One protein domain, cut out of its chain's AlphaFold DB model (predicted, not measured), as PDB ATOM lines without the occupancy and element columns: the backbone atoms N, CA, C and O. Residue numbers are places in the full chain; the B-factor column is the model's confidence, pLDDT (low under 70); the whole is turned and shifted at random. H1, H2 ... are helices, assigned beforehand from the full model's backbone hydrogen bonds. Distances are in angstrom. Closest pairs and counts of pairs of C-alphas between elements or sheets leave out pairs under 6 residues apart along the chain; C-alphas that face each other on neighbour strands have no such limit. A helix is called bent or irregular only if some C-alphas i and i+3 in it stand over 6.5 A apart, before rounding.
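What this domain is: This is residues 330 to 495 and 553 to 580 of the 580 residues of the protein "Predicted protein" of Micromonas pusilla (strain CCMP1545) (UniProt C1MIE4). H5 runs through the core of a compact cluster of crossed helices, with the longest helix, H10, packed beside it; the H1 and H2 hairpin covers one side and the bent helix H8 crosses the other. Short H3, H4 and H7 pack on H5, H9 packs on the outside of H10, and H6 lies far out at one end, opposite the loop of residues 382 to 393. The printed part has 194 residues with ten named helices, H1 to H10 in chain order, and no named strand: the class is all helix. It is compact, with a radius of gyration of the C-alphas of 16.4 A and spans of 54 by 41 by 31 A.

Where its parts are: H10, residues 555 to 579, is 36.7 A long and ends with C-alpha 579 at (1.383, 8.918, 10.554). H5, residues 394 to 414, is 30.8 A long and begins with C-alpha 394 at (-33.926, 19.944, 8.000). H1, residues 330 to 344, begins with C-alpha 330 at (-14.178, 21.572, -1.796) and is 20.0 A long; H2, residues 349 to 364, is 22.4 A long. H3 is residues 369 to 374, H4 378 to 381, H6 429 to 438, H7 441 to 445 and H9 481 to 492. H8, residues 456 to 478, was assigned as one helix by its hydrogen bonds but is bent, with C-alphas 468 and 471 6.6 A apart; its arms are H8a, residues 456 to 468, and H8b, residues 471 to 478, at a steep tilt of 41 degrees.

How they stand to each other: H5 is the hub, touching six helices. H10 touches it at a steep tilt of 38 degrees, the same way; their closest C-alphas, Ala 408 and Thr 571, are 6.2 A apart. H10 touches H2 with residues 566 to 575 alone, closest at the C-alphas of Ala 356 and Thr 571, 4.8 A. H1 and H2 form a hairpin, at a shallow tilt of 24 degrees; the C-alphas of Ser 343 and Gly 351, their closest, are 4.5 A apart. H8b touches H5, closest at the C-alphas of Val 411 and Val 473, 6.7 A; H8a touches H7. H9 touches H10 with closest C-alphas Leu 484 and Ser 569, 7.1 A apart. H6 touches no helix. Every O i to N i+4 pair is within hydrogen-bond range in H2, H3, H6, H7, H8a, H8b, H9 and H10, against 9 of 11 in H1 and 15 of 17 in H5; H4 is too short for such a pair.

The domain as a whole: The C-alphas of Arg 387 and Ser 428 are the two farthest apart, 54.7 A. Residues 496 to 552 are not printed, and C-alphas 495 and 553 are 25.4 A apart across this cut. The links H4 to H5 and H5 to H6 are long. The mean pLDDT of the printed part is 74.4; 61 residues are under 70, among them residues 383 to 396 and 478 to 495.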
ATOM      1  N   ALA A 330     -13.360  21.380  -2.993       88.56
ATOM      2  CA  ALA A 330     -14.178  21.572  -1.796       88.56
ATOM      3  C   ALA A 330     -15.536  20.859  -1.889       88.56
ATOM      4  O   ALA A 330     -15.927  20.165  -0.957       88.56
ATOM      5  N   ARG A 331     -16.227  20.953  -3.033       89.75
ATOM      6  CA  ARG A 331     -17.506  20.266  -3.274       89.75
ATOM      7  C   ARG A 331     -17.360  18.746  -3.212       89.75
ATOM      8  O   ARG A 331     -18.222  18.086  -2.647       89.75
ATOM      9  N   THR A 332     -16.290  18.187  -3.777       89.69
ATOM     10  CA  THR A 332     -16.037  16.736  -3.753       89.69
ATOM     11  C   THR A 332     -15.828  16.225  -2.327       89.69
ATOM     12  O   THR A 332     -16.397  15.201  -1.950       89.69
ATOM     13  N   LEU A 333     -15.067  16.958  -1.514       91.50
ATOM     14  CA  LEU A 333     -14.851  16.619  -0.106       91.50
ATOM     15  C   LEU A 333     -16.124  16.804   0.726       91.50
ATOM     16  O   LEU A 333     -16.482  15.926   1.508       91.50
ATOM     17  N   ALA A 334     -16.851  17.900   0.500       91.81
ATOM     18  CA  ALA A 334     -18.129  18.169   1.146       91.81
ATOM     19  C   ALA A 334     -19.175  17.088   0.833       91.81
ATOM     20  O   ALA A 334     -19.900  16.659   1.725       91.81
ATOM     21  N   ALA A 335     -19.211  16.592  -0.406       89.81
ATOM     22  CA  ALA A 335     -20.071  15.489  -0.818       89.81
ATOM     23  C   ALA A 335     -19.742  14.179  -0.079       89.81
ATOM     24  O   ALA A 335     -20.640  13.492   0.414       89.81
ATOM     25  N   GLY A 336     -18.452  13.848   0.050       90.06
ATOM     26  CA  GLY A 336     -18.000  12.699   0.837       90.06
ATOM     27  C   GLY A 336     -18.376  12.825   2.317       90.06
ATOM     28  O   GLY A 336     -18.932  11.890   2.898       90.06
ATOM     29  N   LEU A 337     -18.156  14.007   2.903       92.81
ATOM     30  CA  LEU A 337     -18.555  14.320   4.276       92.81
ATOM     31  C   LEU A 337     -20.067  14.177   4.470       92.81
ATOM     32  O   LEU A 337     -20.484  13.470   5.379       92.81
ATOM     33  N   LEU A 338     -20.892  14.757   3.598       90.44
ATOM     34  CA  LEU A 338     -22.353  14.656   3.678       90.44
ATOM     35  C   LEU A 338     -22.845  13.204   3.560       90.44
ATOM     36  O   LEU A 338     -23.721  12.771   4.304       90.44
ATOM     37  N   THR A 339     -22.249  12.422   2.663       89.12
ATOM     38  CA  THR A 339     -22.615  11.008   2.488       89.12
ATOM     39  C   THR A 339     -22.291  10.193   3.738       89.12
ATOM     40  O   THR A 339     -23.114   9.415   4.216       89.12
ATOM     41  N   SER A 340     -21.104  10.402   4.308       90.62
ATOM     42  CA  SER A 340     -20.699   9.741   5.553       90.62
ATOM     43  C   SER A 340     -21.495  10.225   6.769       90.62
ATOM     44  O   SER A 340     -21.804   9.422   7.648       90.62
ATOM     45  N   TYR A 341     -21.913  11.493   6.782       88.88
ATOM     46  CA  TYR A 341     -22.677  12.112   7.860       88.88
ATOM     47  C   TYR A 341     -23.984  11.366   8.146       88.88
ATOM     48  O   TYR A 341     -24.273  11.079   9.300       88.88
ATOM     49  N   VAL A 342     -24.718  10.910   7.129       79.38
ATOM     50  CA  VAL A 342     -25.943  10.103   7.330       79.38
ATOM     51  C   VAL A 342     -25.677   8.842   8.174       79.38
ATOM     52  O   VAL A 342     -26.525   8.401   8.948       79.38
ATOM     53  N   SER A 343     -24.478   8.273   8.056       78.06
ATOM     54  CA  SER A 343     -24.044   7.119   8.847       78.06
ATOM     55  C   SER A 343     -23.463   7.515  10.214       78.06
ATOM     56  O   SER A 343     -23.628   6.771  11.173       78.06
ATOM     57  N   VAL A 344     -22.852   8.699  10.343       81.88
ATOM     58  CA  VAL A 344     -22.428   9.281  11.639       81.88
ATOM     59  C   VAL A 344     -23.611   9.426  12.594       81.88
ATOM     60  O   VAL A 344     -23.498   9.164  13.786       81.88
ATOM     61  N   LEU A 345     -24.761   9.806  12.054       76.88
ATOM     62  CA  LEU A 345     -25.976  10.083  12.816       76.88
ATOM     63  C   LEU A 345     -26.629   8.837  13.412       76.88
ATOM     64  O   LEU A 345     -27.323   8.917  14.416       76.88
ATOM     65  N   THR A 346     -26.342   7.687  12.814       71.50
ATOM     66  CA  THR A 346     -26.711   6.360  13.324       71.50
ATOM     67  C   THR A 346     -25.542   5.687  14.029       71.50
ATOM     68  O   THR A 346     -25.566   4.489  14.276       71.50
ATOM     69  N   THR A 347     -24.494   6.451  14.347       74.06
ATOM     70  CA  THR A 347     -23.299   5.985  15.061       74.06
ATOM     71  C   THR A 347     -22.558   4.842  14.361       74.06
ATOM     72  O   THR A 347     -21.729   4.172  14.962       74.06
ATOM     73  N   HIS A 348     -22.793   4.641  13.060       78.00
ATOM     74  CA  HIS A 348     -22.221   3.517  12.330       78.00
ATOM     75  C   HIS A 348     -20.707   3.730  12.122       78.00
ATOM     76  O   HIS A 348     -20.299   4.751  11.549       78.00
ATOM     77  N   PRO A 349     -19.846   2.765  12.498       79.12
ATOM     78  CA  PRO A 349     -18.397   2.966  12.594       79.12
ATOM     79  C   PRO A 349     -17.749   3.239  11.233       79.12
ATOM     80  O   PRO A 349     -16.854   4.076  11.123       79.12
ATOM     81  N   VAL A 350     -18.250   2.607  10.166       80.88
ATOM     82  CA  VAL A 350     -17.826   2.889   8.779       80.88
ATOM     83  C   VAL A 350     -18.078   4.353   8.403       80.88
ATOM     84  O   VAL A 350     -17.241   4.977   7.755       80.88
ATOM     85  N   GLY A 351     -19.213   4.910   8.835       83.75
ATOM     86  CA  GLY A 351     -19.586   6.300   8.587       83.75
ATOM     87  C   GLY A 351     -18.709   7.278   9.350       83.75
ATOM     88  O   GLY A 351     -18.163   8.197   8.750       83.75
ATOM     89  N   LEU A 352     -18.527   7.044  10.652       85.31
ATOM     90  CA  LEU A 352     -17.658   7.846  11.523       85.31
ATOM     91  C   LEU A 352     -16.219   7.890  11.013       85.31
ATOM     92  O   LEU A 352     -15.629   8.966  10.903       85.31
ATOM     93  N   ARG A 353     -15.681   6.733  10.621       88.06
ATOM     94  CA  ARG A 353     -14.341   6.629  10.049       88.06
ATOM     95  C   ARG A 353     -14.219   7.375   8.724       88.06
ATOM     96  O   ARG A 353     -13.281   8.143   8.541       88.06
ATOM     97  N   ALA A 354     -15.169   7.172   7.811       89.00
ATOM     98  CA  ALA A 354     -15.174   7.861   6.525       89.00
ATOM     99  C   ALA A 354     -15.315   9.383   6.691       89.00
ATOM    100  O   ALA A 354     -14.656  10.135   5.977       89.00
ATOM    101  N   PHE A 355     -16.122   9.835   7.654       93.25
ATOM    102  CA  PHE A 355     -16.294  11.250   7.967       93.25
ATOM    103  C   PHE A 355     -14.992  11.870   8.482       93.25
ATOM    104  O   PHE A 355     -14.535  12.874   7.937       93.25
ATOM    105  N   ALA A 356     -14.355  11.242   9.476       92.38
ATOM    106  CA  ALA A 356     -13.066  11.677  10.010       92.38
ATOM    107  C   ALA A 356     -11.976  11.726   8.925       92.38
ATOM    108  O   ALA A 356     -11.323  12.757   8.760       92.38
ATOM    109  N   ALA A 357     -11.834  10.662   8.128       90.44
ATOM    110  CA  ALA A 357     -10.853  10.605   7.045       90.44
ATOM    111  C   ALA A 357     -11.054  11.739   6.024       90.44
ATOM    112  O   ALA A 357     -10.096  12.415   5.648       90.44
ATOM    113  N   ARG A 358     -12.304  12.010   5.620       92.44
ATOM    114  CA  ARG A 358     -12.626  13.097   4.679       92.44
ATOM    115  C   ARG A 358     -12.416  14.485   5.278       92.44
ATOM    116  O   ARG A 358     -11.975  15.383   4.563       92.44
ATOM    117  N   ALA A 359     -12.688  14.670   6.568       93.00
ATOM    118  CA  ALA A 359     -12.420  15.931   7.255       93.00
ATOM    119  C   ALA A 359     -10.912  16.217   7.324       93.00
ATOM    120  O   ALA A 359     -10.485  17.335   7.042       93.00
ATOM    121  N   ILE A 360     -10.099  15.198   7.625       90.94
ATOM    122  CA  ILE A 360      -8.634  15.303   7.637       90.94
ATOM    123  C   ILE A 360      -8.095  15.566   6.228       90.94
ATOM    124  O   ILE A 360      -7.233  16.425   6.060       90.94
ATOM    125  N   GLU A 361      -8.606  14.876   5.206       90.75
ATOM    126  CA  GLU A 361      -8.236  15.108   3.803       90.75
ATOM    127  C   GLU A 361      -8.516  16.564   3.390       90.75
ATOM    128  O   GLU A 361      -7.658  17.226   2.800       90.75
ATOM    129  N   ALA A 362      -9.686  17.093   3.755       90.94
ATOM    130  CA  ALA A 362     -10.056  18.477   3.481       90.94
ATOM    131  C   ALA A 362      -9.158  19.483   4.216       90.94
ATOM    132  O   ALA A 362      -8.693  20.457   3.617       90.94
ATOM    133  N   TYR A 363      -8.848  19.203   5.483       89.25
ATOM    134  CA  TYR A 363      -7.936  20.000   6.292       89.25
ATOM    135  C   TYR A 363      -6.521  20.037   5.691       89.25
ATOM    136  O   TYR A 363      -5.965  21.113   5.454       89.25
ATOM    137  N   LYS A 364      -5.959  18.866   5.361       86.62
ATOM    138  CA  LYS A 364      -4.639  18.725   4.720       86.62
ATOM    139  C   LYS A 364      -4.591  19.374   3.337       86.62
ATOM    140  O   LYS A 364      -3.553  19.893   2.954       86.62
ATOM    141  N   SER A 365      -5.718  19.429   2.630       86.44
ATOM    142  CA  SER A 365      -5.845  20.140   1.349       86.44
ATOM    143  C   SER A 365      -5.883  21.670   1.491       86.44
ATOM    144  O   SER A 365      -5.936  22.376   0.485       86.44
ATOM    145  N   GLY A 366      -5.878  22.203   2.719       86.56
ATOM    146  CA  GLY A 366      -5.898  23.644   2.984       86.56
ATOM    147  C   GLY A 366      -7.263  24.294   2.761       86.56
ATOM    148  O   GLY A 366      -7.346  25.518   2.667       86.56
ATOM    149  N   ILE A 367      -8.332  23.496   2.681       89.31
ATOM    150  CA  ILE A 367      -9.692  23.987   2.456       89.31
ATOM    151  C   ILE A 367     -10.327  24.294   3.820       89.31
ATOM    152  O   ILE A 367     -10.483  23.377   4.633       89.31
ATOM    153  N   PRO A 368     -10.699  25.556   4.105       89.25
ATOM    154  CA  PRO A 368     -11.284  25.929   5.387       89.25
ATOM    155  C   PRO A 368     -12.688  25.333   5.548       89.25
ATOM    156  O   PRO A 368     -13.427  25.182   4.572       89.25
ATOM    157  N   ALA A 369     -13.100  25.057   6.788       89.31
ATOM    158  CA  ALA A 369     -14.372  24.392   7.080       89.31
ATOM    159  C   ALA A 369     -15.592  25.154   6.524       89.31
ATOM    160  O   ALA A 369     -16.539  24.548   6.022       89.31
ATOM    161  N   ARG A 370     -15.535  26.491   6.513       88.31
ATOM    162  CA  ARG A 370     -16.560  27.343   5.887       88.31
ATOM    163  C   ARG A 370     -16.750  27.111   4.389       88.31
ATOM    164  O   ARG A 370     -17.853  27.278   3.888       88.31
ATOM    165  N   GLU A 371     -15.692  26.758   3.663       88.88
ATOM    166  CA  GLU A 371     -15.781  26.496   2.222       88.88
ATOM    167  C   GLU A 371     -16.421  25.128   1.964       88.88
ATOM    168  O   GLU A 371     -17.182  24.973   1.012       88.88
ATOM    169  N   ILE A 372     -16.192  24.162   2.861       91.06
ATOM    170  CA  ILE A 372     -16.860  22.858   2.843       91.06
ATOM    171  C   ILE A 372     -18.370  23.016   3.040       91.06
ATOM    172  O   ILE A 372     -19.143  22.475   2.249       91.06
ATOM    173  N   THR A 373     -18.814  23.767   4.052       89.12
ATOM    174  CA  THR A 373     -20.256  23.942   4.296       89.12
ATOM    175  C   THR A 373     -20.923  24.830   3.249       89.12
ATOM    176  O   THR A 373     -22.026  24.507   2.813       89.12
ATOM    177  N   ALA A 374     -20.244  25.877   2.768       86.88
ATOM    178  CA  ALA A 374     -20.743  26.728   1.683       86.88
ATOM    179  C   ALA A 374     -20.855  25.994   0.335       86.88
ATOM    180  O   ALA A 374     -21.624  26.406  -0.532       86.88
ATOM    181  N   ALA A 375     -20.107  24.903   0.144       88.38
ATOM    182  CA  ALA A 375     -20.219  24.083  -1.052       88.38
ATOM    183  C   ALA A 375     -21.502  23.238  -1.083       88.38
ATOM    184  O   ALA A 375     -21.809  22.694  -2.143       88.38
ATOM    185  N   LEU A 376     -22.234  23.098   0.032       85.94
ATOM    186  CA  LEU A 376     -23.469  22.315   0.143       85.94
ATOM    187  C   LEU A 376     -24.712  23.208   0.169       85.94
ATOM    188  O   LEU A 376     -24.674  24.350   0.621       85.94
ATOM    189  N   ARG A 377     -25.844  22.660  -0.286       80.50
ATOM    190  CA  ARG A 377     -27.152  23.326  -0.184       80.50
ATOM    191  C   ARG A 377     -28.006  22.664   0.899       80.50
ATOM    192  O   ARG A 377     -27.957  21.441   1.003       80.50
ATOM    193  N   PRO A 378     -28.844  23.411   1.642       77.12
ATOM    194  CA  PRO A 378     -29.718  22.834   2.670       77.12
ATOM    195  C   PRO A 378     -30.578  21.667   2.165       77.12
ATOM    196  O   PRO A 378     -30.649  20.634   2.816       77.12
ATOM    197  N   ALA A 379     -31.133  21.781   0.955       74.38
ATOM    198  CA  ALA A 379     -31.957  20.738   0.332       74.38
ATOM    199  C   ALA A 379     -31.218  19.404   0.077       74.38
ATOM    200  O   ALA A 379     -31.839  18.387  -0.211       74.38
ATOM    201  N   GLU A 380     -29.884  19.384   0.150       78.62
ATOM    202  CA  GLU A 380     -29.085  18.163  -0.028       78.62
ATOM    203  C   GLU A 380     -29.033  17.310   1.250       78.62
ATOM    204  O   GLU A 380     -28.652  16.143   1.185       78.62
ATOM    205  N   PHE A 381     -29.471  17.861   2.387       77.44
ATOM    206  CA  PHE A 381     -29.602  17.157   3.664       77.44
ATOM    207  C   PHE A 381     -30.938  16.408   3.806       77.44
ATOM    208  O   PHE A 381     -31.131  15.689   4.784       77.44
ATOM    209  N   ASP A 382     -31.846  16.537   2.834       72.62
ATOM    210  CA  ASP A 382     -33.168  15.916   2.885       72.62
ATOM    211  C   ASP A 382     -33.114  14.383   2.731       72.62
ATOM    212  O   ASP A 382     -32.416  13.821   1.874       72.62
ATOM    213  N   VAL A 383     -33.934  13.697   3.535       69.12
ATOM    214  CA  VAL A 383     -34.040  12.233   3.601       69.12
ATOM    215  C   VAL A 383     -35.497  11.801   3.403       69.12
ATOM    216  O   VAL A 383     -36.403  12.333   4.033       69.12
ATOM    217  N   GLU A 384     -35.741  10.811   2.543       58.47
ATOM    218  CA  GLU A 384     -37.093  10.444   2.078       58.47
ATOM    219  C   GLU A 384     -38.000   9.774   3.110       58.47
ATOM    220  O   GLU A 384     -39.215   9.767   2.938       58.47
ATOM    221  N   VAL A 385     -37.422   9.177   4.152       48.47
ATOM    222  CA  VAL A 385     -38.144   8.297   5.088       48.47
ATOM    223  C   VAL A 385     -38.214   8.887   6.501       48.47
ATOM    224  O   VAL A 385     -38.798   8.272   7.387       48.47
ATOM    225  N   SER A 386     -37.692  10.096   6.741       44.34
ATOM    226  CA  SER A 386     -37.732  10.714   8.076       44.34
ATOM    227  C   SER A 386     -39.115  11.306   8.393       44.34
ATOM    228  O   SER A 386     -39.299  12.514   8.505       44.34
ATOM    229  N   ARG A 387     -40.107  10.426   8.556       42.19
ATOM    230  CA  ARG A 387     -41.344  10.677   9.299       42.19
ATOM    231  C   ARG A 387     -41.003  10.546  10.789       42.19
ATOM    232  O   ARG A 387     -41.043   9.437  11.297       42.19
ATOM    233  N   ARG A 388     -40.635  11.642  11.468       37.53
ATOM    234  CA  ARG A 388     -40.258  11.696  12.906       37.53
ATOM    235  C   ARG A 388     -39.132  10.724  13.327       37.53
ATOM    236  O   ARG A 388     -39.365   9.541  13.540       37.53
ATOM    237  N   GLY A 389     -37.941  11.268  13.595       40.03
ATOM    238  CA  GLY A 389     -36.948  10.611  14.460       40.03
ATOM    239  C   GLY A 389     -35.570  10.392  13.841       40.03
ATOM    240  O   GLY A 389     -35.182   9.257  13.615       40.03
ATOM    241  N   MET A 390     -34.834  11.480  13.594       41.25
ATOM    242  CA  MET A 390     -33.370  11.565  13.803       41.25
ATOM    243  C   MET A 390     -32.918  13.033  13.722       41.25
ATOM    244  O   MET A 390     -32.067  13.467  14.488       41.25
ATOM    245  N   PHE A 391     -33.583  13.813  12.867       46.50
ATOM    246  CA  PHE A 391     -33.549  15.275  12.837       46.50
ATOM    247  C   PHE A 391     -34.977  15.764  13.020       46.50
ATOM    248  O   PHE A 391     -35.913  15.108  12.555       46.50
ATOM    249  N   GLY A 392     -35.160  16.889  13.702       45.94
ATOM    250  CA  GLY A 392     -36.362  17.691  13.502       45.94
ATOM    251  C   GLY A 392     -36.390  18.247  12.074       45.94
ATOM    252  O   GLY A 392     -35.983  17.580  11.120       45.94
ATOM    253  N   ASP A 393     -36.840  19.490  11.924       48.06
ATOM    254  CA  ASP A 393     -36.732  20.213  10.658       48.06
ATOM    255  C   ASP A 393     -35.311  20.112  10.067       48.06
ATOM    256  O   ASP A 393     -34.311  20.132  10.790       48.06
ATOM    257  N   SER A 394     -35.202  20.039   8.736       51.22
ATOM    258  CA  SER A 394     -33.926  19.944   8.000       51.22
ATOM    259  C   SER A 394     -32.912  21.049   8.353       51.22
ATOM    260  O   SER A 394     -31.710  20.880   8.142       51.22
ATOM    261  N   ALA A 395     -33.378  22.143   8.966       56.16
ATOM    262  CA  ALA A 395     -32.574  23.228   9.521       56.16
ATOM    263  C   ALA A 395     -31.634  22.812  10.671       56.16
ATOM    264  O   ALA A 395     -30.633  23.488  10.903       56.16
ATOM    265  N   ASP A 396     -31.919  21.728  11.395       66.62
ATOM    266  CA  ASP A 396     -31.039  21.263  12.475       66.62
ATOM    267  C   ASP A 396     -29.950  20.309  11.964       66.62
ATOM    268  O   ASP A 396     -28.830  20.311  12.481       66.62
ATOM    269  N   ALA A 397     -30.218  19.559  10.890       75.69
ATOM    270  CA  ALA A 397     -29.230  18.680  10.260       75.69
ATOM    271  C   ALA A 397     -28.023  19.467   9.715       75.69
ATOM    272  O   ALA A 397     -26.870  19.069   9.897       75.69
ATOM    273  N   THR A 398     -28.267  20.628   9.104       79.62
ATOM    274  CA  THR A 398     -27.208  21.511   8.588       79.62
ATOM    275  C   THR A 398     -26.321  22.055   9.715       79.62
ATOM    276  O   THR A 398     -25.097  22.112   9.567       79.62
ATOM    277  N   LYS A 399     -26.908  22.385  10.874       81.12
ATOM    278  CA  LYS A 399     -26.181  22.856  12.064       81.12
ATOM    279  C   LYS A 399     -25.328  21.760  12.693       81.12
ATOM    280  O   LYS A 399     -24.157  21.997  12.978       81.12
ATOM    281  N   PHE A 400     -25.875  20.556  12.872       83.38
ATOM    282  CA  PHE A 400     -25.111  19.427  13.411       83.38
ATOM    283  C   PHE A 400     -23.962  19.024  12.486       83.38
ATOM    284  O   PHE A 400     -22.857  18.765  12.956       83.38
ATOM    285  N   PHE A 401     -24.184  19.029  11.171       88.12
ATOM    286  CA  PHE A 401     -23.114  18.802  10.203       88.12
ATOM    287  C   PHE A 401     -21.978  19.819  10.356       88.12
ATOM    288  O   PHE A 401     -20.817  19.433  10.499       88.12
ATOM    289  N   ALA A 402     -22.306  21.113  10.388       87.81
ATOM    290  CA  ALA A 402     -21.321  22.174  10.572       87.81
ATOM    291  C   ALA A 402     -20.573  22.043  11.910       87.81
ATOM    292  O   ALA A 402     -19.349  22.184  11.957       87.81
ATOM    293  N   PHE A 403     -21.284  21.694  12.984       87.31
ATOM    294  CA  PHE A 403     -20.710  21.435  14.304       87.31
ATOM    295  C   PHE A 403     -19.696  20.278  14.294       87.31
ATOM    296  O   PHE A 403     -18.601  20.395  14.850       87.31
ATOM    297  N   TYR A 404     -20.009  19.180  13.610       90.69
ATOM    298  CA  TYR A 404     -19.130  18.014  13.497       90.69
ATOM    299  C   TYR A 404     -17.906  18.257  12.612       90.69
ATOM    300  O   TYR A 404     -16.805  17.846  12.982       90.69
ATOM    301  N   VAL A 405     -18.056  18.979  11.496       92.44
ATOM    302  CA  VAL A 405     -16.910  19.409  10.673       92.44
ATOM    303  C   VAL A 405     -15.989  20.322  11.485       92.44
ATOM    304  O   VAL A 405     -14.779  20.098  11.525       92.44
ATOM    305  N   THR A 406     -16.566  21.298  12.196       90.62
ATOM    306  CA  THR A 406     -15.819  22.210  13.077       90.62
ATOM    307  C   THR A 406     -15.048  21.427  14.143       90.62
ATOM    308  O   THR A 406     -13.877  21.707  14.393       90.62
ATOM    309  N   THR A 407     -15.676  20.409  14.742       89.75
ATOM    310  CA  THR A 407     -15.048  19.530  15.743       89.75
ATOM    311  C   THR A 407     -13.844  18.789  15.163       89.75
ATOM    312  O   THR A 407     -12.763  18.851  15.743       89.75
ATOM    313  N   ALA A 408     -13.989  18.133  14.008       92.00
ATOM    314  CA  ALA A 408     -12.892  17.391  13.381       92.00
ATOM    315  C   ALA A 408     -11.704  18.306  13.020       92.00
ATOM    316  O   ALA A 408     -10.547  17.950  13.250       92.00
ATOM    317  N   TYR A 409     -11.980  19.516  12.522       91.50
ATOM    318  CA  TYR A 409     -10.945  20.511  12.221       91.50
ATOM    319  C   TYR A 409     -10.238  21.012  13.486       91.50
ATOM    320  O   TYR A 409      -9.017  21.175  13.480       91.50
ATOM    321  N   ALA A 410     -10.981  21.234  14.574       88.44
ATOM    322  CA  ALA A 410     -10.398  21.610  15.858       88.44
ATOM    323  C   ALA A 410      -9.469  20.506  16.389       88.44
ATOM    324  O   ALA A 410      -8.354  20.808  16.795       88.44
ATOM    325  N   VAL A 411      -9.872  19.231  16.303       89.38
ATOM    326  CA  VAL A 411      -9.032  18.085  16.701       89.38
ATOM    327  C   VAL A 411      -7.734  18.027  15.893       89.38
ATOM    328  O   VAL A 411      -6.663  17.875  16.478       89.38
ATOM    329  N   ALA A 412      -7.807  18.188  14.567       87.31
ATOM    330  CA  ALA A 412      -6.619  18.193  13.713       87.31
ATOM    331  C   ALA A 412      -5.630  19.306  14.111       87.31
ATOM    332  O   ALA A 412      -4.421  19.082  14.157       87.31
ATOM    333  N   GLN A 413      -6.148  20.484  14.463       86.12
ATOM    334  CA  GLN A 413      -5.338  21.607  14.940       86.12
ATOM    335  C   GLN A 413      -4.719  21.354  16.317       86.12
ATOM    336  O   GLN A 413      -3.539  21.637  16.500       86.12
ATOM    337  N   GLU A 414      -5.480  20.811  17.274       83.44
ATOM    338  CA  GLU A 414      -4.964  20.462  18.611       83.44
ATOM    339  C   GLU A 414      -3.859  19.394  18.529       83.44
ATOM    340  O   GLU A 414      -2.902  19.421  19.300       83.44
ATOM    341  N   ARG A 415      -3.927  18.489  17.542       83.62
ATOM    342  CA  ARG A 415      -2.862  17.515  17.247       83.62
ATOM    343  C   ARG A 415      -1.700  18.082  16.426       83.62
ATOM    344  O   ARG A 415      -0.764  17.356  16.111       83.62
ATOM    345  N   GLY A 416      -1.711  19.379  16.127       77.00
ATOM    346  CA  GLY A 416      -0.597  20.071  15.489       77.00
ATOM    347  C   GLY A 416      -0.470  19.832  13.984       77.00
ATOM    348  O   GLY A 416       0.581  20.152  13.421       77.00
ATOM    349  N   LEU A 417      -1.511  19.311  13.318       81.00
ATOM    350  CA  LEU A 417      -1.550  19.324  11.857       81.00
ATOM    351  C   LEU A 417      -1.632  20.771  11.368       81.00
ATOM    352  O   LEU A 417      -2.269  21.618  11.994       81.00
ATOM    353  N   LEU A 418      -1.003  21.046  10.225       76.88
ATOM    354  CA  LEU A 418      -1.096  22.339   9.560       76.88
ATOM    355  C   LEU A 418      -1.961  22.244   8.302       76.88
ATOM    356  O   LEU A 418      -1.853  21.270   7.554       76.88
ATOM    357  N   PRO A 419      -2.821  23.241   8.046       78.25
ATOM    358  CA  PRO A 419      -3.715  23.195   6.906       78.25
ATOM    359  C   PRO A 419      -2.933  23.440   5.615       78.25
ATOM    360  O   PRO A 419      -2.178  24.407   5.522       78.25
ATOM    361  N   GLY A 420      -3.141  22.601   4.601       71.56
ATOM    362  CA  GLY A 420      -2.500  22.768   3.290       71.56
ATOM    363  C   GLY A 420      -1.042  22.306   3.215       71.56
ATOM    364  O   GLY A 420      -0.403  22.549   2.195       71.56
ATOM    365  N   PHE A 421      -0.514  21.678   4.269       66.81
ATOM    366  CA  PHE A 421       0.866  21.199   4.316       66.81
ATOM    367  C   PHE A 421       0.927  19.782   4.863       66.81
ATOM    368  O   PHE A 421       0.295  19.471   5.874       66.81
ATOM    369  N   ASP A 422       1.740  18.943   4.228       64.25
ATOM    370  CA  ASP A 422       2.130  17.687   4.850       64.25
ATOM    371  C   ASP A 422       3.212  17.952   5.907       64.25
ATOM    372  O   ASP A 422       4.127  18.755   5.708       64.25
ATOM    373  N   ALA A 423       3.120  17.270   7.049       60.53
ATOM    374  CA  ALA A 423       4.081  17.417   8.139       60.53
ATOM    375  C   ALA A 423       5.511  17.062   7.688       60.53
ATOM    376  O   ALA A 423       6.472  17.604   8.240       60.53
ATOM    377  N   SER A 424       5.625  16.193   6.677       60.97
ATOM    378  CA  SER A 424       6.870  15.753   6.044       60.97
ATOM    379  C   SER A 424       7.531  16.815   5.147       60.97
ATOM    380  O   SER A 424       8.741  16.766   4.931       60.97
ATOM    381  N   GLU A 425       6.769  17.798   4.656       63.12
ATOM    382  CA  GLU A 425       7.242  18.834   3.724       63.12
ATOM    383  C   GLU A 425       7.819  20.068   4.440       63.12
ATOM    384  O   GLU A 425       8.345  20.986   3.804       63.12
ATOM    385  N   ILE A 426       7.735  20.110   5.773       68.38
ATOM    386  CA  ILE A 426       8.151  21.256   6.582       68.38
ATOM    387  C   ILE A 426       9.540  21.004   7.174       68.38
ATOM    388  O   ILE A 426       9.703  20.261   8.136       68.38
ATOM    389  N   ASP A 427      10.532  21.705   6.624       66.56
ATOM    390  CA  ASP A 427      11.970  21.510   6.882       66.56
ATOM    391  C   ASP A 427      12.433  21.911   8.304       66.56
ATOM    392  O   ASP A 427      13.550  21.608   8.718       66.56
ATOM    393  N   SER A 428      11.602  22.619   9.087       77.38
ATOM    394  CA  SER A 428      11.933  22.950  10.482       77.38
ATOM    395  C   SER A 428      10.722  23.287  11.358       77.38
ATOM    396  O   SER A 428       9.733  23.859  10.891       77.38
ATOM    397  N   ASP A 429      10.856  23.055  12.666       75.06
ATOM    398  CA  ASP A 429       9.873  23.473  13.678       75.06
ATOM    399  C   ASP A 429       9.650  24.996  13.692       75.06
ATOM    400  O   ASP A 429       8.551  25.469  13.978       75.06
ATOM    401  N   ALA A 430      10.666  25.785  13.326       70.88
ATOM    402  CA  ALA A 430      10.540  27.236  13.200       70.88
ATOM    403  C   ALA A 430       9.640  27.630  12.016       70.88
ATOM    404  O   ALA A 430       8.837  28.558  12.132       70.88
ATOM    405  N   THR A 431       9.728  26.900  10.900       71.19
ATOM    406  CA  THR A 431       8.834  27.062   9.745       71.19
ATOM    407  C   THR A 431       7.404  26.674  10.118       71.19
ATOM    408  O   THR A 431       6.470  27.412   9.813       71.19
ATOM    409  N   ARG A 432       7.238  25.566  10.852       70.69
ATOM    410  CA  ARG A 432       5.942  25.118  11.379       70.69
ATOM    411  C   ARG A 432       5.298  26.187  12.267       70.69
ATOM    412  O   ARG A 432       4.145  26.548  12.053       70.69
ATOM    413  N   ALA A 433       6.061  26.749  13.204       68.44
ATOM    414  CA  ALA A 433       5.592  27.806  14.098       68.44
ATOM    415  C   ALA A 433       5.243  29.106  13.353       68.44
ATOM    416  O   ALA A 433       4.261  29.761  13.691       68.44
ATOM    417  N   ALA A 434       6.008  29.472  12.321       66.38
ATOM    418  CA  ALA A 434       5.729  30.654  11.507       66.38
ATOM    419  C   ALA A 434       4.440  30.506  10.679       66.38
ATOM    420  O   ALA A 434       3.669  31.459  10.588       66.38
ATOM    421  N   ILE A 435       4.185  29.320  10.115       69.38
ATOM    422  CA  ILE A 435       2.941  29.015   9.389       69.38
ATOM    423  C   ILE A 435       1.755  29.017  10.358       69.38
ATOM    424  O   ILE A 435       0.769  29.708  10.111       69.38
ATOM    425  N   ALA A 436       1.878  28.325  11.495       67.56
ATOM    426  CA  ALA A 436       0.848  28.295  12.533       67.56
ATOM    427  C   ALA A 436       0.493  29.699  13.050       67.56
ATOM    428  O   ALA A 436      -0.675  29.992  13.271       67.56
ATOM    429  N   ALA A 437       1.484  30.581  13.210       64.25
ATOM    430  CA  ALA A 437       1.265  31.958  13.649       64.25
ATOM    431  C   ALA A 437       0.628  32.855  12.571       64.25
ATOM    432  O   ALA A 437       0.023  33.874  12.903       64.25
ATOM    433  N   ALA A 438       0.786  32.512  11.289       62.72
ATOM    434  CA  ALA A 438       0.211  33.257  10.171       62.72
ATOM    435  C   ALA A 438      -1.239  32.846   9.863       62.72
ATOM    436  O   ALA A 438      -2.015  33.658   9.354       62.72
ATOM    437  N   SER A 439      -1.612  31.603  10.168       67.69
ATOM    438  CA  SER A 439      -2.972  31.090  10.016       67.69
ATOM    439  C   SER A 439      -3.801  31.379  11.268       67.69
ATOM    440  O   SER A 439      -3.399  31.028  12.366       67.69
ATOM    441  N   ASP A 440      -4.983  31.978  11.115       74.19
ATOM    442  CA  ASP A 440      -5.962  32.070  12.206       74.19
ATOM    443  C   ASP A 440      -6.688  30.714  12.338       74.19
ATOM    444  O   ASP A 440      -7.513  30.384  11.474       74.19
ATOM    445  N   PRO A 441      -6.376  29.895  13.363       71.06
ATOM    446  CA  PRO A 441      -6.879  28.527  13.451       71.06
ATOM    447  C   PRO A 441      -8.393  28.493  13.689       71.06
ATOM    448  O   PRO A 441      -9.082  27.627  13.143       71.06
ATOM    449  N   ASP A 442      -8.932  29.467  14.422       77.12
ATOM    450  CA  ASP A 442     -10.359  29.532  14.739       77.12
ATOM    451  C   ASP A 442     -11.179  29.970  13.524       77.12
ATOM    452  O   ASP A 442     -12.272  29.456  13.290       77.12
ATOM    453  N   ALA A 443     -10.628  30.855  12.687       75.44
ATOM    454  CA  ALA A 443     -11.234  31.192  11.401       75.44
ATOM    455  C   ALA A 443     -11.232  30.014  10.413       75.44
ATOM    456  O   ALA A 443     -12.114  29.933   9.556       75.44
ATOM    457  N   PHE A 444     -10.236  29.126  10.502       79.56
ATOM    458  CA  PHE A 444     -10.100  27.979   9.605       79.56
ATOM    459  C   PHE A 444     -11.022  26.815   9.991       79.56
ATOM    460  O   PHE A 444     -11.585  26.162   9.110       79.56
ATOM    461  N   ALA A 445     -11.177  26.560  11.295       80.25
ATOM    462  CA  ALA A 445     -12.009  25.479  11.817       80.25
ATOM    463  C   ALA A 445     -13.502  25.815  11.823       80.25
ATOM    464  O   ALA A 445     -14.320  24.906  11.722       80.25
ATOM    465  N   TRP A 446     -13.873  27.092  11.932       84.12
ATOM    466  CA  TRP A 446     -15.278  27.481  11.992       84.12
ATOM    467  C   TRP A 446     -16.030  27.178  10.689       84.12
ATOM    468  O   TRP A 446     -15.635  27.619   9.605       84.12
ATOM    469  N   ALA A 447     -17.161  26.482  10.821       83.00
ATOM    470  CA  ALA A 447     -18.106  26.232   9.746       83.00
ATOM    471  C   ALA A 447     -19.490  26.829  10.097       83.00
ATOM    472  O   ALA A 447     -20.063  26.443  11.118       83.00
ATOM    473  N   PRO A 448     -20.051  27.751   9.291       82.25
ATOM    474  CA  PRO A 448     -21.466  28.110   9.382       82.25
ATOM    475  C   PRO A 448     -22.340  26.964   8.863       82.25
ATOM    476  O   PRO A 448     -21.869  26.137   8.068       82.25
ATOM    477  N   ALA A 449     -23.610  26.916   9.277       80.88
ATOM    478  CA  ALA A 449     -24.532  25.931   8.726       80.88
ATOM    479  C   ALA A 449     -24.730  26.189   7.217       80.88
ATOM    480  O   ALA A 449     -24.813  27.349   6.799       80.88
ATOM    481  N   PRO A 450     -24.795  25.142   6.374       79.31
ATOM    482  CA  PRO A 450     -25.153  25.293   4.968       79.31
ATOM    483  C   PRO A 450     -26.388  26.186   4.789       79.31
ATOM    484  O   PRO A 450     -27.421  25.941   5.408       79.31
ATOM    485  N   GLY A 451     -26.272  27.215   3.945       71.75
ATOM    486  CA  GLY A 451     -27.325  28.210   3.701       71.75
ATOM    487  C   GLY A 451     -27.274  29.470   4.578       71.75
ATOM    488  O   GLY A 451     -27.966  30.430   4.253       71.75
ATOM    489  N   GLU A 452     -26.454  29.520   5.632       77.00
ATOM    490  CA  GLU A 452     -26.260  30.735   6.437       77.00
ATOM    491  C   GLU A 452     -25.199  31.664   5.819       77.00
ATOM    492  O   GLU A 452     -24.133  31.225   5.382       77.00
ATOM    493  N   GLU A 453     -25.471  32.974   5.792       64.38
ATOM    494  CA  GLU A 453     -24.539  33.959   5.235       64.38
ATOM    495  C   GLU A 453     -23.289  34.137   6.113       64.38
ATOM    496  O   GLU A 453     -23.349  34.531   7.282       64.38
ATOM    497  N   ALA A 454     -22.116  33.931   5.512       62.62
ATOM    498  CA  ALA A 454     -20.830  34.203   6.144       62.62
ATOM    499  C   ALA A 454     -20.497  35.709   6.082       62.62
ATOM    500  O   ALA A 454     -19.721  36.153   5.238       62.62
ATOM    501  N   SER A 455     -21.088  36.506   6.974       70.12
ATOM    502  CA  SER A 455     -20.696  37.911   7.177       70.12
ATOM    503  C   SER A 455     -19.431  38.041   8.041       70.12
ATOM    504  O   SER A 455     -19.076  37.128   8.788       70.12
ATOM    505  N   ASP A 456     -18.767  39.203   8.022       66.25
ATOM    506  CA  ASP A 456     -17.626  39.482   8.916       66.25
ATOM    507  C   ASP A 456     -18.013  39.377  10.404       66.25
ATOM    508  O   ASP A 456     -17.227  38.926  11.243       66.25
ATOM    509  N   ALA A 457     -19.257  39.737  10.734       69.00
ATOM    510  CA  ALA A 457     -19.823  39.550  12.065       69.00
ATOM    511  C   ALA A 457     -20.006  38.059  12.400       69.00
ATOM    512  O   ALA A 457     -19.685  37.641  13.515       69.00
ATOM    513  N   ALA A 458     -20.450  37.252  11.430       69.69
ATOM    514  CA  ALA A 458     -20.556  35.804  11.576       69.69
ATOM    515  C   ALA A 458     -19.177  35.155  11.757       69.69
ATOM    516  O   ALA A 458     -19.026  34.297  12.616       69.69
ATOM    517  N   ALA A 459     -18.141  35.625  11.055       67.88
ATOM    518  CA  ALA A 459     -16.772  35.153  11.254       67.88
ATOM    519  C   ALA A 459     -16.251  35.465  12.669       67.88
ATOM    520  O   ALA A 459     -15.622  34.618  13.302       67.88
ATOM    521  N   ALA A 460     -16.533  36.656  13.205       70.69
ATOM    522  CA  ALA A 460     -16.162  37.015  14.575       70.69
ATOM    523  C   ALA A 460     -16.932  36.200  15.634       70.69
ATOM    524  O   ALA A 460     -16.354  35.816  16.652       70.69
ATOM    525  N   ALA A 461     -18.218  35.924  15.402       71.19
ATOM    526  CA  ALA A 461     -19.009  35.023  16.239       71.19
ATOM    527  C   ALA A 461     -18.490  33.581  16.151       71.19
ATOM    528  O   ALA A 461     -18.316  32.924  17.172       71.19
ATOM    529  N   GLY A 462     -18.138  33.134  14.949       71.38
ATOM    530  CA  GLY A 462     -17.587  31.818  14.677       71.38
ATOM    531  C   GLY A 462     -16.290  31.533  15.417       71.38
ATOM    532  O   GLY A 462     -16.154  30.475  16.027       71.38
ATOM    533  N   LYS A 463     -15.383  32.514  15.477       74.69
ATOM    534  CA  LYS A 463     -14.170  32.412  16.304       74.69
ATOM    535  C   LYS A 463     -14.496  32.185  17.778       74.69
ATOM    536  O   LYS A 463     -13.869  31.352  18.419       74.69
ATOM    537  N   LYS A 464     -15.506  32.881  18.317       77.25
ATOM    538  CA  LYS A 464     -15.951  32.678  19.707       77.25
ATOM    539  C   LYS A 464     -16.528  31.278  19.912       77.25
ATOM    540  O   LYS A 464     -16.256  30.672  20.941       77.25
ATOM    541  N   THR A 465     -17.281  30.762  18.941       76.50
ATOM    542  CA  THR A 465     -17.830  29.401  18.979       76.50
ATOM    543  C   THR A 465     -16.721  28.352  19.013       76.50
ATOM    544  O   THR A 465     -16.736  27.482  19.880       76.50
ATOM    545  N   VAL A 466     -15.723  28.456  18.128       77.62
ATOM    546  CA  VAL A 466     -14.579  27.527  18.113       77.62
ATOM    547  C   VAL A 466     -13.773  27.638  19.403       77.62
ATOM    548  O   VAL A 466     -13.503  26.621  20.037       77.62
ATOM    549  N   ALA A 467     -13.462  28.858  19.850       78.38
ATOM    550  CA  ALA A 467     -12.745  29.089  21.102       78.38
ATOM    551  C   ALA A 467     -13.488  28.519  22.324       78.38
ATOM    552  O   ALA A 467     -12.850  27.999  23.234       78.38
ATOM    553  N   GLY A 468     -14.823  28.573  22.339       76.50
ATOM    554  CA  GLY A 468     -15.647  27.949  23.378       76.50
ATOM    555  C   GLY A 468     -15.685  26.420  23.301       76.50
ATOM    556  O   GLY A 468     -15.818  25.766  24.330       76.50
ATOM    557  N   MET A 469     -15.533  25.843  22.106       81.56
ATOM    558  CA  MET A 469     -15.537  24.395  21.878       81.56
ATOM    559  C   MET A 469     -14.178  23.737  22.172       81.56
ATOM    560  O   MET A 469     -14.134  22.578  22.587       81.56
ATOM    561  N   ARG A 470     -13.065  24.459  21.985       80.31
ATOM    562  CA  ARG A 470     -11.701  23.940  22.199       80.31
ATOM    563  C   ARG A 470     -11.466  23.326  23.579       80.31
ATOM    564  O   ARG A 470     -10.929  22.227  23.608       80.31
ATOM    565  N   PRO A 471     -11.876  23.941  24.706       78.88
ATOM    566  CA  PRO A 471     -11.719  23.324  26.020       78.88
ATOM    567  C   PRO A 471     -12.401  21.961  26.116       78.88
ATOM    568  O   PRO A 471     -11.841  21.045  26.704       78.88
ATOM    569  N   SER A 472     -13.582  21.806  25.504       75.62
ATOM    570  CA  SER A 472     -14.260  20.513  25.433       75.62
ATOM    571  C   SER A 472     -13.453  19.534  24.588       75.62
ATOM    572  O   SER A 472     -13.164  18.446  25.062       75.62
ATOM    573  N   VAL A 473     -13.040  19.911  23.374       79.62
ATOM    574  CA  VAL A 473     -12.225  19.052  22.493       79.62
ATOM    575  C   VAL A 473     -10.922  18.624  23.170       79.62
ATOM    576  O   VAL A 473     -10.618  17.437  23.166       79.62
ATOM    577  N   ALA A 474     -10.200  19.548  23.800       79.50
ATOM    578  CA  ALA A 474      -8.993  19.260  24.568       79.50
ATOM    579  C   ALA A 474      -9.289  18.296  25.724       79.50
ATOM    580  O   ALA A 474      -8.613  17.284  25.857       79.50
ATOM    581  N   ALA A 475     -10.364  18.531  26.485       76.06
ATOM    582  CA  ALA A 475     -10.788  17.612  27.536       76.06
ATOM    583  C   ALA A 475     -11.124  16.213  26.994       76.06
ATOM    584  O   ALA A 475     -10.785  15.232  27.638       76.06
ATOM    585  N   TRP A 476     -11.748  16.090  25.816       75.06
ATOM    586  CA  TRP A 476     -12.029  14.793  25.185       75.06
ATOM    587  C   TRP A 476     -10.773  14.107  24.638       75.06
ATOM    588  O   TRP A 476     -10.703  12.884  24.669       75.06
ATOM    589  N   ILE A 477      -9.802  14.873  24.132       74.69
ATOM    590  CA  ILE A 477      -8.492  14.360  23.708       74.69
ATOM    591  C   ILE A 477      -7.715  13.837  24.924       74.69
ATOM    592  O   ILE A 477      -7.078  12.790  24.830       74.69
ATOM    593  N   ASP A 478      -7.794  14.550  26.050       68.00
ATOM    594  CA  ASP A 478      -7.152  14.189  27.317       68.00
ATOM    595  C   ASP A 478      -7.904  13.060  28.055       68.00
ATOM    596  O   ASP A 478      -7.298  12.303  28.817       68.00
ATOM    597  N   MET A 479      -9.216  12.916  27.825       61.59
ATOM    598  CA  MET A 479     -10.043  11.808  28.316       61.59
ATOM    599  C   MET A 479      -9.790  10.528  27.509       61.59
ATOM    600  O   MET A 479     -10.547  10.159  26.615       61.59
ATOM    601  N   ASP A 480      -8.724   9.845  27.913       51.91
ATOM    602  CA  ASP A 480      -8.538   8.392  27.936       51.91
ATOM    603  C   ASP A 480      -9.010   7.636  26.679       51.91
ATOM    604  O   ASP A 480     -10.115   7.094  26.600       51.91
ATOM    605  N   GLN A 481      -8.119   7.570  25.687       52.97
ATOM    606  CA  GLN A 481      -8.273   6.840  24.423       52.97
ATOM    607  C   GLN A 481      -8.740   5.381  24.637       52.97
ATOM    608  O   GLN A 481      -9.517   4.865  23.838       52.97
ATOM    609  N   GLU A 482      -8.367   4.747  25.761       49.38
ATOM    610  CA  GLU A 482      -8.815   3.400  26.157       49.38
ATOM    611  C   GLU A 482     -10.251   3.360  26.725       49.38
ATOM    612  O   GLU A 482     -11.017   2.452  26.393       49.38
ATOM    613  N   GLU A 483     -10.661   4.341  27.538       51.22
ATOM    614  CA  GLU A 483     -12.029   4.440  28.078       51.22
ATOM    615  C   GLU A 483     -13.028   4.863  26.990       51.22
ATOM    616  O   GLU A 483     -14.167   4.388  26.940       51.22
ATOM    617  N   LEU A 484     -12.587   5.741  26.087       47.47
ATOM    618  CA  LEU A 484     -13.309   6.175  24.899       47.47
ATOM    619  C   LEU A 484     -13.533   5.003  23.938       47.47
ATOM    620  O   LEU A 484     -14.672   4.756  23.549       47.47
ATOM    621  N   ASP A 485     -12.491   4.231  23.625       51.69
ATOM    622  CA  ASP A 485     -12.613   3.020  22.811       51.69
ATOM    623  C   ASP A 485     -13.490   1.954  23.485       51.69
ATOM    624  O   ASP A 485     -14.265   1.283  22.805       51.69
ATOM    625  N   ALA A 486     -13.424   1.799  24.812       53.16
ATOM    626  CA  ALA A 486     -14.275   0.866  25.549       53.16
ATOM    627  C   ALA A 486     -15.759   1.277  25.530       53.16
ATOM    628  O   ALA A 486     -16.622   0.424  25.303       53.16
ATOM    629  N   LYS A 487     -16.061   2.571  25.709       52.78
ATOM    630  CA  LYS A 487     -17.423   3.133  25.641       52.78
ATOM    631  C   LYS A 487     -17.994   3.097  24.223       52.78
ATOM    632  O   LYS A 487     -19.148   2.730  24.033       52.78
ATOM    633  N   VAL A 488     -17.176   3.395  23.216       52.34
ATOM    634  CA  VAL A 488     -17.575   3.296  21.806       52.34
ATOM    635  C   VAL A 488     -17.795   1.837  21.407       52.34
ATOM    636  O   VAL A 488     -18.808   1.532  20.792       52.34
ATOM    637  N   ARG A 489     -16.933   0.896  21.818       52.75
ATOM    638  CA  ARG A 489     -17.142  -0.541  21.557       52.75
ATOM    639  C   ARG A 489     -18.403  -1.094  22.214       52.75
ATOM    640  O   ARG A 489     -19.053  -1.931  21.604       52.75
ATOM    641  N   THR A 490     -18.746  -0.642  23.420       49.16
ATOM    642  CA  THR A 490     -19.978  -1.071  24.110       49.16
ATOM    643  C   THR A 490     -21.240  -0.474  23.491       49.16
ATOM    644  O   THR A 490     -22.253  -1.162  23.431       49.16
ATOM    645  N   GLN A 491     -21.188   0.761  22.983       52.50
ATOM    646  CA  GLN A 491     -22.308   1.371  22.253       52.50
ATOM    647  C   GLN A 491     -22.484   0.790  20.843       52.50
ATOM    648  O   GLN A 491     -23.609   0.583  20.408       52.50
ATOM    649  N   LEU A 492     -21.386   0.468  20.154       44.12
ATOM    650  CA  LEU A 492     -21.395  -0.168  18.831       44.12
ATOM    651  C   LEU A 492     -21.794  -1.652  18.857       44.12
ATOM    652  O   LEU A 492     -22.107  -2.206  17.810       44.12
ATOM    653  N   SER A 493     -21.737  -2.308  20.021       42.53
ATOM    654  CA  SER A 493     -22.134  -3.713  20.191       42.53
ATOM    655  C   SER A 493     -23.616  -3.910  20.522       42.53
ATOM    656  O   SER A 493     -24.016  -5.035  20.804       42.53
ATOM    657  N   VAL A 494     -24.411  -2.837  20.566       38.16
ATOM    658  CA  VAL A 494     -25.868  -2.934  20.717       38.16
ATOM    659  C   VAL A 494     -26.452  -3.202  19.331       38.16
ATOM    660  O   VAL A 494     -26.338  -2.360  18.443       38.16
ATOM    661  N   ASP A 495     -27.010  -4.398  19.140       33.47
ATOM    662  CA  ASP A 495     -27.596  -4.830  17.871       33.47
ATOM    663  C   ASP A 495     -28.732  -3.881  17.441       33.47
ATOM    664  O   ASP A 495     -29.621  -3.564  18.232       33.47
ATOM    665  N   GLY A 553     -32.374  17.462  30.415       33.25
ATOM    666  CA  GLY A 553     -33.553  16.753  29.908       33.25
ATOM    667  C   GLY A 553     -33.719  16.713  28.385       33.25
ATOM    668  O   GLY A 553     -34.673  16.092  27.921       33.25
ATOM    669  N   ASN A 554     -32.851  17.355  27.590       46.03
ATOM    670  CA  ASN A 554     -33.041  17.433  26.134       46.03
ATOM    671  C   ASN A 554     -32.197  16.372  25.402       46.03
ATOM    672  O   ASN A 554     -30.996  16.548  25.183       46.03
ATOM    673  N   SER A 555     -32.829  15.251  25.037       52.25
ATOM    674  CA  SER A 555     -32.187  14.059  24.450       52.25
ATOM    675  C   SER A 555     -31.345  14.351  23.201       52.25
ATOM    676  O   SER A 555     -30.309  13.722  22.994       52.25
ATOM    677  N   ILE A 556     -31.736  15.352  22.407       55.62
ATOM    678  CA  ILE A 556     -31.033  15.778  21.187       55.62
ATOM    679  C   ILE A 556     -29.642  16.342  21.506       55.62
ATOM    680  O   ILE A 556     -28.667  16.007  20.834       55.62
ATOM    681  N   THR A 557     -29.519  17.162  22.553       63.19
ATOM    682  CA  THR A 557     -28.235  17.760  22.952       63.19
ATOM    683  C   THR A 557     -27.269  16.691  23.462       63.19
ATOM    684  O   THR A 557     -26.088  16.708  23.123       63.19
ATOM    685  N   ILE A 558     -27.777  15.721  24.228       63.44
ATOM    686  CA  ILE A 558     -26.980  14.602  24.750       63.44
ATOM    687  C   ILE A 558     -26.501  13.697  23.604       63.44
ATOM    688  O   ILE A 558     -25.322  13.336  23.552       63.44
ATOM    689  N   ALA A 559     -27.379  13.381  22.647       65.50
ATOM    690  CA  ALA A 559     -27.024  12.593  21.468       65.50
ATOM    691  C   ALA A 559     -25.966  13.299  20.603       65.50
ATOM    692  O   ALA A 559     -24.983  12.680  20.195       65.50
ATOM    693  N   ALA A 560     -26.111  14.611  20.389       72.81
ATOM    694  CA  ALA A 560     -25.157  15.399  19.616       72.81
ATOM    695  C   ALA A 560     -23.762  15.447  20.262       72.81
ATOM    696  O   ALA A 560     -22.756  15.280  19.575       72.81
ATOM    697  N   LEU A 561     -23.687  15.616  21.587       75.44
ATOM    698  CA  LEU A 561     -22.417  15.574  22.324       75.44
ATOM    699  C   LEU A 561     -21.786  14.173  22.310       75.44
ATOM    700  O   LEU A 561     -20.568  14.040  22.197       75.44
ATOM    701  N   THR A 562     -22.604  13.121  22.362       77.81
ATOM    702  CA  THR A 562     -22.129  11.732  22.245       77.81
ATOM    703  C   THR A 562     -21.496  11.481  20.874       77.81
ATOM    704  O   THR A 562     -20.387  10.955  20.784       77.81
ATOM    705  N   ILE A 563     -22.145  11.926  19.795       82.38
ATOM    706  CA  ILE A 563     -21.598  11.834  18.436       82.38
ATOM    707  C   ILE A 563     -20.343  12.700  18.286       82.38
ATOM    708  O   ILE A 563     -19.363  12.256  17.690       82.38
ATOM    709  N   GLN A 564     -20.328  13.898  18.873       85.50
ATOM    710  CA  GLN A 564     -19.143  14.755  18.890       85.50
ATOM    711  C   GLN A 564     -17.937  14.027  19.497       85.50
ATOM    712  O   GLN A 564     -16.855  14.036  18.911       85.50
ATOM    713  N   ARG A 565     -18.129  13.338  20.628       82.94
ATOM    714  CA  ARG A 565     -17.096  12.516  21.267       82.94
ATOM    715  C   ARG A 565     -16.591  11.407  20.336       82.94
ATOM    716  O   ARG A 565     -15.383  11.198  20.228       82.94
ATOM    717  N   MET A 566     -17.494  10.713  19.643       83.62
ATOM    718  CA  MET A 566     -17.112   9.697  18.655       83.62
ATOM    719  C   MET A 566     -16.288  10.295  17.513       83.62
ATOM    720  O   MET A 566     -15.269   9.722  17.137       83.62
ATOM    721  N   ILE A 567     -16.666  11.467  17.000       88.75
ATOM    722  CA  ILE A 567     -15.905  12.157  15.950       88.75
ATOM    723  C   ILE A 567     -14.495  12.494  16.426       88.75
ATOM    724  O   ILE A 567     -13.553  12.276  15.667       88.75
ATOM    725  N   VAL A 568     -14.326  12.971  17.665       88.69
ATOM    726  CA  VAL A 568     -12.992  13.198  18.243       88.69
ATOM    727  C   VAL A 568     -12.178  11.904  18.206       88.69
ATOM    728  O   VAL A 568     -11.097  11.903  17.623       88.69
ATOM    729  N   SER A 569     -12.723  10.793  18.718       86.12
ATOM    730  CA  SER A 569     -12.040   9.487  18.723       86.12
ATOM    731  C   SER A 569     -11.589   9.048  17.328       86.12
ATOM    732  O   SER A 569     -10.409   8.798  17.085       86.12
ATOM    733  N   PHE A 570     -12.520   8.998  16.373       88.31
ATOM    734  CA  PHE A 570     -12.226   8.528  15.021       88.31
ATOM    735  C   PHE A 570     -11.275   9.471  14.277       88.31
ATOM    736  O   PHE A 570     -10.447   9.003  13.502       88.31
ATOM    737  N   THR A 571     -11.342  10.782  14.533       90.00
ATOM    738  CA  THR A 571     -10.389  11.744  13.957       90.00
ATOM    739  C   THR A 571      -8.979  11.498  14.488       90.00
ATOM    740  O   THR A 571      -8.038  11.487  13.702       90.00
ATOM    741  N   LEU A 572      -8.822  11.225  15.787       87.88
ATOM    742  CA  LEU A 572      -7.526  10.861  16.366       87.88
ATOM    743  C   LEU A 572      -6.967   9.573  15.752       87.88
ATOM    744  O   LEU A 572      -5.824   9.560  15.304       87.88
ATOM    745  N   GLN A 573      -7.788   8.525  15.656       85.94
ATOM    746  CA  GLN A 573      -7.378   7.254  15.053       85.94
ATOM    747  C   GLN A 573      -6.958   7.408  13.582       85.94
ATOM    748  O   GLN A 573      -6.023   6.749  13.132       85.94
ATOM    749  N   GLU A 574      -7.648   8.247  12.806       87.44
ATOM    750  CA  GLU A 574      -7.297   8.488  11.401       87.44
ATOM    751  C   GLU A 574      -6.045   9.363  11.243       87.44
ATOM    752  O   GLU A 574      -5.284   9.157  10.299       87.44
ATOM    753  N   ILE A 575      -5.778  10.286  12.175       85.81
ATOM    754  CA  ILE A 575      -4.497  11.008  12.229       85.81
ATOM    755  C   ILE A 575      -3.356  10.021  12.499       85.81
ATOM    756  O   ILE A 575      -2.402   9.981  11.729       85.81
ATOM    757  N   GLU A 576      -3.490   9.176  13.524       84.88
ATOM    758  CA  GLU A 576      -2.476   8.174  13.882       84.88
ATOM    759  C   GLU A 576      -2.219   7.181  12.743       84.88
ATOM    760  O   GLU A 576      -1.073   6.854  12.451       84.88
ATOM    761  N   ARG A 577      -3.270   6.739  12.041       80.00
ATOM    762  CA  ARG A 577      -3.131   5.883  10.850       80.00
ATOM    763  C   ARG A 577      -2.436   6.560   9.681       80.00
ATOM    764  O   ARG A 577      -1.858   5.860   8.864       80.00
ATOM    765  N   ALA A 578      -2.555   7.878   9.551       71.44
ATOM    766  CA  ALA A 578      -1.879   8.616   8.491       71.44
ATOM    767  C   ALA A 578      -0.399   8.886   8.812       71.44
ATOM    768  O   ALA A 578       0.348   9.253   7.908       71.44
ATOM    769  N   GLU A 579       0.002   8.757  10.080       68.00
ATOM    770  CA  GLU A 579       1.383   8.918  10.554       68.00
ATOM    771  C   GLU A 579       2.140   7.583  10.685       68.00
ATOM    772  O   GLU A 579       3.373   7.585  10.660       68.00
ATOM    773  N   ALA A 580       1.414   6.468  10.830       55.03
ATOM    774  CA  ALA A 580       1.937   5.098  10.854       55.03
ATOM    775  C   ALA A 580       2.265   4.572   9.450       55.03
ATOM    776  O   ALA A 580       3.299   3.870   9.330       55.03
TER     777      ALA A 580